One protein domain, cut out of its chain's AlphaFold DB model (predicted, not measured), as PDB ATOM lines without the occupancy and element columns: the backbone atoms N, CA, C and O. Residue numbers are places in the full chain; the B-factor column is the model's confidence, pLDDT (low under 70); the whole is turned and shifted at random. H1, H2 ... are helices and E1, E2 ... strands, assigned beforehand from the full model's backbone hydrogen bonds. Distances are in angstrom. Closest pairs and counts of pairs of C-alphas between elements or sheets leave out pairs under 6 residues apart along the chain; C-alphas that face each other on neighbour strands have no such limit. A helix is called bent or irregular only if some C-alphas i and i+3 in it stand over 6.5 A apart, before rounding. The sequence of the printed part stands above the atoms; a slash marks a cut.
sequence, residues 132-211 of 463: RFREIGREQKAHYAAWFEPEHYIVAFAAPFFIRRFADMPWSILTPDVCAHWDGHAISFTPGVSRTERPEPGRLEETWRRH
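What this domain is: This is residues 132 to 211 of the 463 residues of the protein "UdgX family uracil-DNA binding protein" of Bradyrhizobium cajani (UniProt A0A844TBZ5). A strongly twisted sheet of five strands lies between two helices: H1 covers one face over E4 and E5 and runs along the strands, while the short H2 crosses the other face near E2 and E3. The loop between E1 and E2 reaches out at one end of the sheet, and a long stretch with no named element, residues 192 to 203, leads from the edge strand E5 to H2. The printed part has 80 residues, with five named strands and two named helices in the order E1 E2 H1 E3 E4 E5 H2. The sheet is mixed, in the order E1, E2, E3, E4, E5, with E2 and E3 parallel, and the class is mixed, helices and strands. The whole is compact, with a radius of gyration of the C-alphas of 11.9 A and spans of 34 by 26 by 19 A.

Where its parts are: The sheet holds E1, residues 134 to 136, E2, residues 143 to 147, E3, residues 171 to 174, E4, residues 178 to 182, and E5, residues 187 to 191. E1 begins at C-alpha 134, (145.557, 148.492, 109.698), and is 6.4 A long from first to last C-alpha. E2 measures 13.8 A, E3 9.8 A, E4 13.5 A and E5 13.9 A. H1, residues 155 to 165, is 15.1 A long and irregular, with C-alphas 157 and 160 at 7.0 A. H2, residues 204 to 211, is 11.1 A long and ends at C-alpha 211, (147.112, 132.949, 115.181).

How they stand to each other: E2 and E3 are parallel, with N 172 and O 144 at 2.8 A, and with H1 between them in the chain they form a strand-helix-strand unit with a right-handed crossover. E3, E4 and E5 form a meander, each strand the antiparallel neighbour of the one before; N 173 and O 180 are 2.8 A apart, and N 181 and O 188 2.8 A. The edge strand E1 forms an antiparallel hairpin with E2, with N 136 and O 143 at 2.8 A. H1 is on the sheet at a height of 9.2 A, over E4 and only just over E5, where 3 of its C-alphas fall; on the local plane it stands at 20 degrees to E4, along the strands. Its closest C-alphas to E4 are those of Val 155 and Val 178, 6.9 A apart. H2 is on the opposite face at a height of 8.2 A, only just over E2 and E3, with 3 C-alphas on each, and runs across the strands, at 80 degrees to E2 on the local plane. The closest C-alphas of E2 and H2 are those of Ala 145 and Leu 204, 7.0 A apart. H1 and H2 are apart, and the sheet has them on both faces, three layers. In H2 every O i to N i+4 pair is within hydrogen-bond range; in H1 4 of 7 are.

The domain as a whole: The C-alphas farthest apart are those of Gln 140 and His 152, 35.8 A. The printed part has no cut. The link from E5 to H2, residues 192 to 203, is long. The mean pLDDT of the printed part is 80.5, and residues 137 to 141, 165, 186 and 201 to 202 are under 70.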
ATOM      1  N   ARG A 132     152.927 150.066 108.729       83.50
ATOM      2  CA  ARG A 132     151.637 150.757 108.735       83.50
ATOM      3  C   ARG A 132     150.603 149.843 109.360       83.50
ATOM      4  O   ARG A 132     150.399 148.723 108.896       83.50
ATOM      5  N   PHE A 133     149.968 150.339 110.411       86.00
ATOM      6  CA  PHE A 133     148.912 149.620 111.098       86.00
ATOM      7  C   PHE A 133     147.606 149.715 110.323       86.00
ATOM      8  O   PHE A 133     147.221 150.788 109.858       86.00
ATOM      9  N   ARG A 134     146.924 148.579 110.201       85.31
ATOM     10  CA  ARG A 134     145.557 148.492 109.698       85.31
ATOM     11  C   ARG A 134     144.660 148.016 110.824       85.31
ATOM     12  O   ARG A 134     145.029 147.090 111.546       85.31
ATOM     13  N   GLU A 135     143.516 148.665 110.963       83.88
ATOM     14  CA  GLU A 135     142.478 148.251 111.901       83.88
ATOM     15  C   GLU A 135     141.893 146.902 111.476       83.88
ATOM     16  O   GLU A 135     141.686 146.651 110.284       83.88
ATOM     17  N   ILE A 136     141.679 146.033 112.457       80.75
ATOM     18  CA  ILE A 136     141.093 144.703 112.327       80.75
ATOM     19  C   ILE A 136     140.083 144.499 113.477       80.75
ATOM     20  O   ILE A 136     140.313 144.954 114.600       80.75
ATOM     21  N   GLY A 137     138.957 143.825 113.215       67.44
ATOM     22  CA  GLY A 137     137.859 143.646 114.182       67.44
ATOM     23  C   GLY A 137     136.622 144.532 113.937       67.44
ATOM     24  O   GLY A 137     136.556 145.294 112.978       67.44
ATOM     25  N   ARG A 138     135.592 144.392 114.791       57.94
ATOM     26  CA  ARG A 138     134.348 145.203 114.767       57.94
ATOM     27  C   ARG A 138     134.309 146.190 115.945       57.94
ATOM     28  O   ARG A 138     134.872 145.897 116.998       57.94
ATOM     29  N   GLU A 139     133.582 147.299 115.759       49.38
ATOM     30  CA  GLU A 139     133.550 148.594 116.490       49.38
ATOM     31  C   GLU A 139     133.713 148.630 118.031       49.38
ATOM     32  O   GLU A 139     133.955 149.702 118.573       49.38
ATOM     33  N   GLN A 140     133.624 147.518 118.769       47.19
ATOM     34  CA  GLN A 140     133.787 147.510 120.236       47.19
ATOM     35  C   GLN A 140     135.143 146.985 120.746       47.19
ATOM     36  O   GLN A 140     135.406 147.078 121.945       47.19
ATOM     37  N   LYS A 141     136.022 146.462 119.872       58.94
ATOM     38  CA  LYS A 141     137.409 146.056 120.201       58.94
ATOM     39  C   LYS A 141     138.339 146.236 118.994       58.94
ATOM     40  O   LYS A 141     138.803 145.252 118.423       58.94
ATOM     41  N   ALA A 142     138.584 147.480 118.585       70.31
ATOM     42  CA  ALA A 142     139.534 147.768 117.512       70.31
ATOM     43  C   ALA A 142     140.940 147.278 117.908       70.31
ATOM     44  O   ALA A 142     141.515 147.753 118.889       70.31
ATOM     45  N   HIS A 143     141.474 146.307 117.162       82.56
ATOM     46  CA  HIS A 143     142.866 145.865 117.251       82.56
ATOM     47  C   HIS A 143     143.566 146.272 115.966       82.56
ATOM     48  O   HIS A 143     142.942 146.364 114.914       82.56
ATOM     49  N   TYR A 144     144.867 146.518 116.017       86.94
ATOM     50  CA  TYR A 144     145.606 146.928 114.832       86.94
ATOM     51  C   TYR A 144     146.708 145.939 114.506       86.94
ATOM     52  O   TYR A 144     147.415 145.458 115.385       86.94
ATOM     53  N   ALA A 145     146.885 145.625 113.232       90.25
ATOM     54  CA  ALA A 145     147.934 144.715 112.800       90.25
ATOM     55  C   ALA A 145     148.787 145.334 111.698       90.25
ATOM     56  O   ALA A 145     148.323 146.160 110.910       90.25
ATOM     57  N   ALA A 146     150.042 144.904 111.640       89.38
ATOM     58  CA  ALA A 146     150.957 145.161 110.541       89.38
ATOM     59  C   ALA A 146     151.783 143.906 110.251       89.38
ATOM     60  O   ALA A 146     152.033 143.102 111.147       89.38
ATOM     61  N   TRP A 147     152.227 143.758 109.005       90.50
ATOM     62  CA  TRP A 147     153.199 142.744 108.599       90.50
ATOM     63  C   TRP A 147     154.533 143.414 108.274       90.50
ATOM     64  O   TRP A 147     154.550 144.447 107.600       90.50
ATOM     65  N   PHE A 148     155.639 142.828 108.729       92.38
ATOM     66  CA  PHE A 148     156.986 143.277 108.386       92.38
ATOM     67  C   PHE A 148     157.957 142.096 108.292       92.38
ATOM     68  O   PHE A 148     157.923 141.189 109.118       92.38
ATOM     69  N   GLU A 149     158.854 142.126 107.307       93.19
ATOM     70  CA  GLU A 149     159.882 141.098 107.108       93.19
ATOM     71  C   GLU A 149     161.266 141.685 107.406       93.19
ATOM     72  O   GLU A 149     161.872 142.297 106.519       93.19
ATOM     73  N   PRO A 150     161.768 141.539 108.644       94.06
ATOM     74  CA  PRO A 150     163.063 142.071 109.021       94.06
ATOM     75  C   PRO A 150     164.207 141.264 108.394       94.06
ATOM     76  O   PRO A 150     164.155 140.037 108.266       94.06
ATOM     77  N   GLU A 151     165.272 141.967 108.026       94.62
ATOM     78  CA  GLU A 151     166.538 141.375 107.583       94.62
ATOM     79  C   GLU A 151     167.318 140.801 108.779       94.62
ATOM     80  O   GLU A 151     168.009 139.787 108.654       94.62
ATOM     81  N   HIS A 152     167.140 141.386 109.964       96.94
ATOM     82  CA  HIS A 152     167.867 141.063 111.195       96.94
ATOM     83  C   HIS A 152     166.924 140.799 112.385       96.94
ATOM     84  O   HIS A 152     165.713 140.988 112.295       96.94
ATOM     85  N   TYR A 153     167.448 140.363 113.531       95.38
ATOM     86  CA  TYR A 153     166.655 140.073 114.734       95.38
ATOM     87  C   TYR A 153     166.283 141.353 115.504       95.38
ATOM     88  O   TYR A 153     166.653 141.554 116.657       95.38
ATOM     89  N   ILE A 154     165.553 142.254 114.847       93.94
ATOM     90  CA  ILE A 154     165.320 143.632 115.312       93.94
ATOM     91  C   ILE A 154     163.983 143.855 116.018       93.94
ATOM     92  O   ILE A 154     163.736 144.959 116.490       93.94
ATOM     93  N   VAL A 155     163.091 142.864 116.067       92.00
ATOM     94  CA  VAL A 155     161.691 143.086 116.472       92.00
ATOM     95  C   VAL A 155     161.604 143.617 117.905       92.00
ATOM     96  O   VAL A 155     161.017 144.675 118.124       92.00
ATOM     97  N   ALA A 156     162.260 142.952 118.859       86.81
ATOM     98  CA  ALA A 156     162.343 143.417 120.245       86.81
ATOM     99  C   ALA A 156     163.073 144.765 120.367       86.81
ATOM    100  O   ALA A 156     162.640 145.653 121.097       86.81
ATOM    101  N   PHE A 157     164.136 144.964 119.583       86.06
ATOM    102  CA  PHE A 157     164.907 146.210 119.557       86.06
ATOM    103  C   PHE A 157     164.102 147.411 119.027       86.06
ATOM    104  O   PHE A 157     164.241 148.538 119.507       86.06
ATOM    105  N   ALA A 158     163.235 147.193 118.038       85.81
ATOM    106  CA  ALA A 158     162.406 148.226 117.430       85.81
ATOM    107  C   ALA A 158     161.088 148.447 118.185       85.81
ATOM    108  O   ALA A 158     160.533 149.545 118.119       85.81
ATOM    109  N   ALA A 159     160.596 147.453 118.925       82.19
ATOM    110  CA  ALA A 159     159.302 147.505 119.592       82.19
ATOM    111  C   ALA A 159     159.079 148.730 120.506       82.19
ATOM    112  O   ALA A 159     157.996 149.313 120.417       82.19
ATOM    113  N   PRO A 160     160.060 149.220 121.296       80.38
ATOM    114  CA  PRO A 160     159.877 150.425 122.106       80.38
ATOM    115  C   PRO A 160     159.458 151.664 121.306       80.38
ATOM    116  O   PRO A 160     158.749 152.517 121.835       80.38
ATOM    117  N   PHE A 161     159.864 151.777 120.034       81.75
ATOM    118  CA  PHE A 161     159.387 152.852 119.159       81.75
ATOM    119  C   PHE A 161     157.876 152.748 118.936       81.75
ATOM    120  O   PHE A 161     157.167 153.735 119.106       81.75
ATOM    121  N   PHE A 162     157.381 151.555 118.605       79.12
ATOM    122  CA  PHE A 162     155.964 151.328 118.337       79.12
ATOM    123  C   PHE A 162     155.112 151.452 119.601       79.12
ATOM    124  O   PHE A 162     154.039 152.046 119.538       79.12
ATOM    125  N   ILE A 163     155.620 150.999 120.754       72.56
ATOM    126  CA  ILE A 163     154.954 151.188 122.053       72.56
ATOM    127  C   ILE A 163     154.754 152.681 122.314       72.56
ATOM    128  O   ILE A 163     153.651 153.102 122.634       72.56
ATOM    129  N   ARG A 164     155.801 153.500 122.137       70.69
ATOM    130  CA  ARG A 164     155.711 154.953 122.359       70.69
ATOM    131  C   ARG A 164     154.814 155.649 121.337       70.69
ATOM    132  O   ARG A 164     154.035 156.518 121.712       70.69
ATOM    133  N   ARG A 165     154.931 155.285 120.057       67.38
ATOM    134  CA  ARG A 165     154.253 155.969 118.945       67.38
ATOM    135  C   ARG A 165     152.772 155.601 118.808       67.38
ATOM    136  O   ARG A 165     152.011 156.399 118.257       67.38
ATOM    137  N   PHE A 166     152.388 154.415 119.280       76.81
ATOM    138  CA  PHE A 166     151.047 153.833 119.162       76.81
ATOM    139  C   PHE A 166     150.567 153.270 120.513       76.81
ATOM    140  O   PHE A 166     150.004 152.182 120.574       76.81
ATOM    141  N   ALA A 167     150.821 153.997 121.607       70.56
ATOM    142  CA  ALA A 167     150.518 153.547 122.970       70.56
ATOM    143  C   ALA A 167     149.014 153.346 123.223       70.56
ATOM    144  O   ALA A 167     148.629 152.400 123.909       70.56
ATOM    145  N   ASP A 168     148.180 154.215 122.644       70.94
ATOM    146  CA  ASP A 168     146.734 154.289 122.906       70.94
ATOM    147  C   ASP A 168     145.905 153.253 122.127       70.94
ATOM    148  O   ASP A 168     144.678 153.237 122.222       70.94
ATOM    149  N   MET A 169     146.556 152.398 121.338       80.94
ATOM    150  CA  MET A 169     145.893 151.390 120.517       80.94
ATOM    151  C   MET A 169     146.562 150.028 120.694       80.94
ATOM    152  O   MET A 169     147.783 149.940 120.586       80.94
ATOM    153  N   PRO A 170     145.803 148.947 120.936       85.19
ATOM    154  CA  PRO A 170     146.383 147.617 120.968       85.19
ATOM    155  C   PRO A 170     146.812 147.224 119.552       85.19
ATOM    156  O   PRO A 170     146.052 147.364 118.587       85.19
ATOM    157  N   TRP A 171     148.048 146.753 119.406       89.75
ATOM    158  CA  TRP A 171     148.615 146.456 118.098       89.75
ATOM    159  C   TRP A 171     149.442 145.175 118.069       89.75
ATOM    160  O   TRP A 171     149.947 144.709 119.084       89.75
ATOM    161  N   SER A 172     149.570 144.584 116.883       93.06
ATOM    162  CA  SER A 172     150.445 143.443 116.607       93.06
ATOM    163  C   SER A 172     151.308 143.717 115.383       93.06
ATOM    164  O   SER A 172     150.789 144.102 114.335       93.06
ATOM    165  N   ILE A 173     152.612 143.472 115.482       92.50
ATOM    166  CA  ILE A 173     153.511 143.433 114.329       92.50
ATOM    167  C   ILE A 173     153.888 141.979 114.087       92.50
ATOM    168  O   ILE A 173     154.578 141.355 114.896       92.50
ATOM    169  N   LEU A 174     153.389 141.446 112.979       93.19
ATOM    170  CA  LEU A 174     153.612 140.079 112.546       93.19
ATOM    171  C   LEU A 174     154.898 140.020 111.725       93.19
ATOM    172  O   LEU A 174     155.052 140.784 110.768       93.19
ATOM    173  N   THR A 175     155.810 139.125 112.102       92.69
ATOM    174  CA  THR A 175     157.056 138.882 111.364       92.69
ATOM    175  C   THR A 175     157.374 137.382 111.292       92.69
ATOM    176  O   THR A 175     156.807 136.614 112.073       92.69
ATOM    177  N   PRO A 176     158.286 136.951 110.397       91.31
ATOM    178  CA  PRO A 176     158.670 135.548 110.255       91.31
ATOM    179  C   PRO A 176     159.336 134.888 111.459       91.31
ATOM    180  O   PRO A 176     159.124 133.698 111.670       91.31
ATOM    181  N   ASP A 177     160.143 135.619 112.233       88.19
ATOM    182  CA  ASP A 177     160.911 135.022 113.336       88.19
ATOM    183  C   ASP A 177     160.182 135.172 114.681       88.19
ATOM    184  O   ASP A 177     160.014 134.199 115.418       88.19
ATOM    185  N   VAL A 178     159.727 136.390 114.999       90.69
ATOM    186  CA  VAL A 178     159.068 136.738 116.269       90.69
ATOM    187  C   VAL A 178     158.011 137.812 116.023       90.69
ATOM    188  O   VAL A 178     158.301 138.847 115.423       90.69
ATOM    189  N   CYS A 179     156.794 137.616 116.520       90.12
ATOM    190  CA  CYS A 179     155.765 138.655 116.493       90.12
ATOM    191  C   CYS A 179     155.784 139.465 117.794       90.12
ATOM    192  O   CYS A 179     156.048 138.919 118.865       90.12
ATOM    193  N   ALA A 180     155.478 140.759 117.699       91.38
ATOM    194  CA  ALA A 180     155.343 141.659 118.843       91.38
ATOM    195  C   ALA A 180     153.886 142.095 119.009       91.38
ATOM    196  O   ALA A 180     153.243 142.466 118.026       91.38
ATOM    197  N   HIS A 181     153.389 142.104 120.243       87.00
ATOM    198  CA  HIS A 181     152.015 142.479 120.569       87.00
ATOM    199  C   HIS A 181     151.985 143.451 121.740       87.00
ATOM    200  O   HIS A 181     152.542 143.166 122.797       87.00
ATOM    201  N   TRP A 182     151.288 144.563 121.560       83.62
ATOM    202  CA  TRP A 182     151.006 145.554 122.586       83.62
ATOM    203  C   TRP A 182     149.515 145.541 122.902       83.62
ATOM    204  O   TRP A 182     148.690 145.652 121.995       83.62
ATOM    205  N   ASP A 183     149.166 145.412 124.178       77.50
ATOM    206  CA  ASP A 183     147.772 145.378 124.643       77.50
ATOM    207  C   ASP A 183     147.291 146.715 125.246       77.50
ATOM    208  O   ASP A 183     146.207 146.782 125.828       77.50
ATOM    209  N   GLY A 184     148.095 147.778 125.131       70.19
ATOM    210  CA  GLY A 184     147.863 149.065 125.796       70.19
ATOM    211  C   GLY A 184     148.627 149.238 127.115       70.19
ATOM    212  O   GLY A 184     148.745 150.362 127.601       70.19
ATOM    213  N   HIS A 185     149.167 148.159 127.688       70.31
ATOM    214  CA  HIS A 185     149.831 148.172 128.995       70.31
ATOM    215  C   HIS A 185     151.181 147.455 128.987       70.31
ATOM    216  O   HIS A 185     152.144 147.945 129.582       70.31
ATOM    217  N   ALA A 186     151.257 146.303 128.328       69.50
ATOM    218  CA  ALA A 186     152.435 145.460 128.270       69.50
ATOM    219  C   ALA A 186     152.705 144.988 126.843       69.50
ATOM    220  O   ALA A 186     151.799 144.756 126.038       69.50
ATOM    221  N   ILE A 187     153.993 144.828 126.542       84.12
ATOM    222  CA  ILE A 187     154.422 144.138 125.336       84.12
ATOM    223  C   ILE A 187     154.579 142.648 125.620       84.12
ATOM    224  O   ILE A 187     155.042 142.243 126.685       84.12
ATOM    225  N   SER A 188     154.203 141.832 124.646       82.75
ATOM    226  CA  SER A 188     154.469 140.401 124.632       82.75
ATOM    227  C   SER A 188     154.986 139.976 123.265       82.75
ATOM    228  O   SER A 188     154.668 140.589 122.243       82.75
ATOM    229  N   PHE A 189     155.776 138.908 123.255       85.25
ATOM    230  CA  PHE A 189     156.345 138.338 122.044       85.25
ATOM    231  C   PHE A 189     155.867 136.903 121.863       85.25
ATOM    232  O   PHE A 189     155.745 136.142 122.825       85.25
ATOM    233  N   THR A 190     155.590 136.532 120.619       87.69
ATOM    234  CA  THR A 190     155.177 135.177 120.244       87.69
ATOM    235  C   THR A 190     156.038 134.670 119.085       87.69
ATOM    236  O   THR A 190     156.726 135.469 118.442       87.69
ATOM    237  N   PRO A 191     156.054 133.352 118.812       88.31
ATOM    238  CA  PRO A 191     156.713 132.827 117.622       88.31
ATOM    239  C   PRO A 191     156.224 133.516 116.342       88.31
ATOM    240  O   PRO A 191     155.063 133.919 116.241       88.31
ATOM    241  N   GLY A 192     157.126 133.661 115.375       88.50
ATOM    242  CA  GLY A 192     156.812 134.270 114.092       88.50
ATOM    243  C   GLY A 192     155.763 133.508 113.279       88.50
ATOM    244  O   GLY A 192     155.482 132.329 113.510       88.50
ATOM    245  N   VAL A 193     155.177 134.208 112.313       86.50
ATOM    246  CA  VAL A 193     154.236 133.654 111.330       86.50
ATOM    247  C   VAL A 193     155.004 133.368 110.045       86.50
ATOM    248  O   VAL A 193     155.740 134.230 109.573       86.50
ATOM    249  N   SER A 194     154.854 132.175 109.466       80.06
ATOM    250  CA  SER A 194     155.660 131.755 108.310       80.06
ATOM    251  C   SER A 194     155.591 132.756 107.151       80.06
ATOM    252  O   SER A 194     154.534 133.310 106.854       80.06
ATOM    253  N   ARG A 195     156.696 132.917 106.408       80.75
ATOM    254  CA  ARG A 195     156.730 133.729 105.173       80.75
ATOM    255  C   ARG A 195     155.706 133.265 104.135       80.75
ATOM    256  O   ARG A 195     155.195 134.074 103.372       80.75
ATOM    257  N   THR A 196     155.396 131.970 104.113       76.00
ATOM    258  CA  THR A 196     154.376 131.389 103.225       76.00
ATOM    259  C   THR A 196     152.953 131.783 103.619       76.00
ATOM    260  O   THR A 196     152.040 131.655 102.815       76.00
ATOM    261  N   GLU A 197     152.764 132.250 104.853       72.12
ATOM    262  CA  GLU A 197     151.502 132.757 105.394       72.12
ATOM    263  C   GLU A 197     151.478 134.292 105.398       72.12
ATOM    264  O   GLU A 197     150.681 134.904 106.110       72.12
ATOM    265  N   ARG A 198     152.352 134.923 104.598       74.81
ATOM    266  CA  ARG A 198     152.348 136.368 104.395       74.81
ATOM    267  C   ARG A 198     150.936 136.814 103.990       74.81
ATOM    268  O   ARG A 198     150.411 136.334 102.985       74.81
ATOM    269  N   PRO A 199     150.330 137.762 104.722       71.94
ATOM    270  CA  PRO A 199     149.005 138.248 104.393       71.94
ATOM    271  C   PRO A 199     149.038 139.020 103.072       71.94
ATOM    272  O   PRO A 199     149.745 140.022 102.940       71.94
ATOM    273  N   GLU A 200     148.221 138.583 102.117       70.19
ATOM    274  CA  GLU A 200     147.891 139.367 100.925       70.19
ATOM    275  C   GLU A 200     147.266 140.719 101.322       70.19
ATOM    276  O   GLU A 200     146.639 140.823 102.390       70.19
ATOM    277  N   PRO A 201     147.383 141.773 100.490       57.53
ATOM    278  CA  PRO A 201     146.753 143.060 100.758       57.53
ATOM    279  C   PRO A 201     145.248 142.902 101.044       57.53
ATOM    280  O   PRO A 201     144.453 142.637 100.154       57.53
ATOM    281  N   GLY A 202     144.850 143.069 102.312       59.53
ATOM    282  CA  GLY A 202     143.454 142.928 102.762       59.53
ATOM    283  C   GLY A 202     143.134 141.666 103.574       59.53
ATOM    284  O   GLY A 202     142.099 141.649 104.226       59.53
ATOM    285  N   ARG A 203     144.026 140.664 103.636       71.38
ATOM    286  CA  ARG A 203     143.863 139.438 104.458       71.38
ATOM    287  C   ARG A 203     144.688 139.425 105.750       71.38
ATOM    288  O   ARG A 203     144.875 138.390 106.392       71.38
ATOM    289  N   LEU A 204     145.179 140.595 106.153       77.44
ATOM    290  CA  LEU A 204     145.924 140.768 107.402       77.44
ATOM    291  C   LEU A 204     145.082 140.389 108.627       77.44
ATOM    292  O   LEU A 204     145.597 139.785 109.562       77.44
ATOM    293  N   GLU A 205     143.784 140.686 108.584       74.94
ATOM    294  CA  GLU A 205     142.834 140.306 109.627       74.94
ATOM    295  C   GLU A 205     142.686 138.787 109.755       74.94
ATOM    296  O   GLU A 205     142.794 138.266 110.858       74.94
ATOM    297  N   GLU A 206     142.511 138.058 108.647       78.06
ATOM    298  CA  GLU A 206     142.394 136.590 108.656       78.06
ATOM    299  C   GLU A 206     143.638 135.929 109.270       78.06
ATOM    300  O   GLU A 206     143.529 135.023 110.100       78.06
ATOM    301  N   THR A 207     144.823 136.426 108.898       76.38
ATOM    302  CA  THR A 207     146.111 135.931 109.408       76.38
ATOM    303  C   THR A 207     146.256 136.229 110.895       76.38
ATOM    304  O   THR A 207     146.589 135.342 111.677       76.38
ATOM    305  N   TRP A 208     145.943 137.454 111.325       77.38
ATOM    306  CA  TRP A 208     145.985 137.793 112.743       77.38
ATOM    307  C   TRP A 208     144.997 136.948 113.553       77.38
ATOM    308  O   TRP A 208     145.377 136.372 114.570       77.38
ATOM    309  N   ARG A 209     143.755 136.794 113.076       75.00
ATOM    310  CA  ARG A 209     142.725 136.028 113.783       75.00
ATOM    311  C   ARG A 209     143.104 134.564 113.953       75.00
ATOM    312  O   ARG A 209     142.996 134.025 115.051       75.00
ATOM    313  N   ARG A 210     143.629 133.936 112.897       78.44
ATOM    314  CA  ARG A 210     144.050 132.527 112.911       78.44
ATOM    315  C   ARG A 210     145.096 132.220 113.984       78.44
ATOM    316  O   ARG A 210     145.078 131.122 114.538       78.44
ATOM    317  N   HIS A 211     146.005 133.156 114.248       74.12
ATOM    318  CA  HIS A 211     147.112 132.949 115.181       74.12
ATOM    319  C   HIS A 211     146.858 133.566 116.567       74.12
ATOM    320  O   HIS A 211     147.433 133.083 117.544       74.12
TER     321      HIS A 211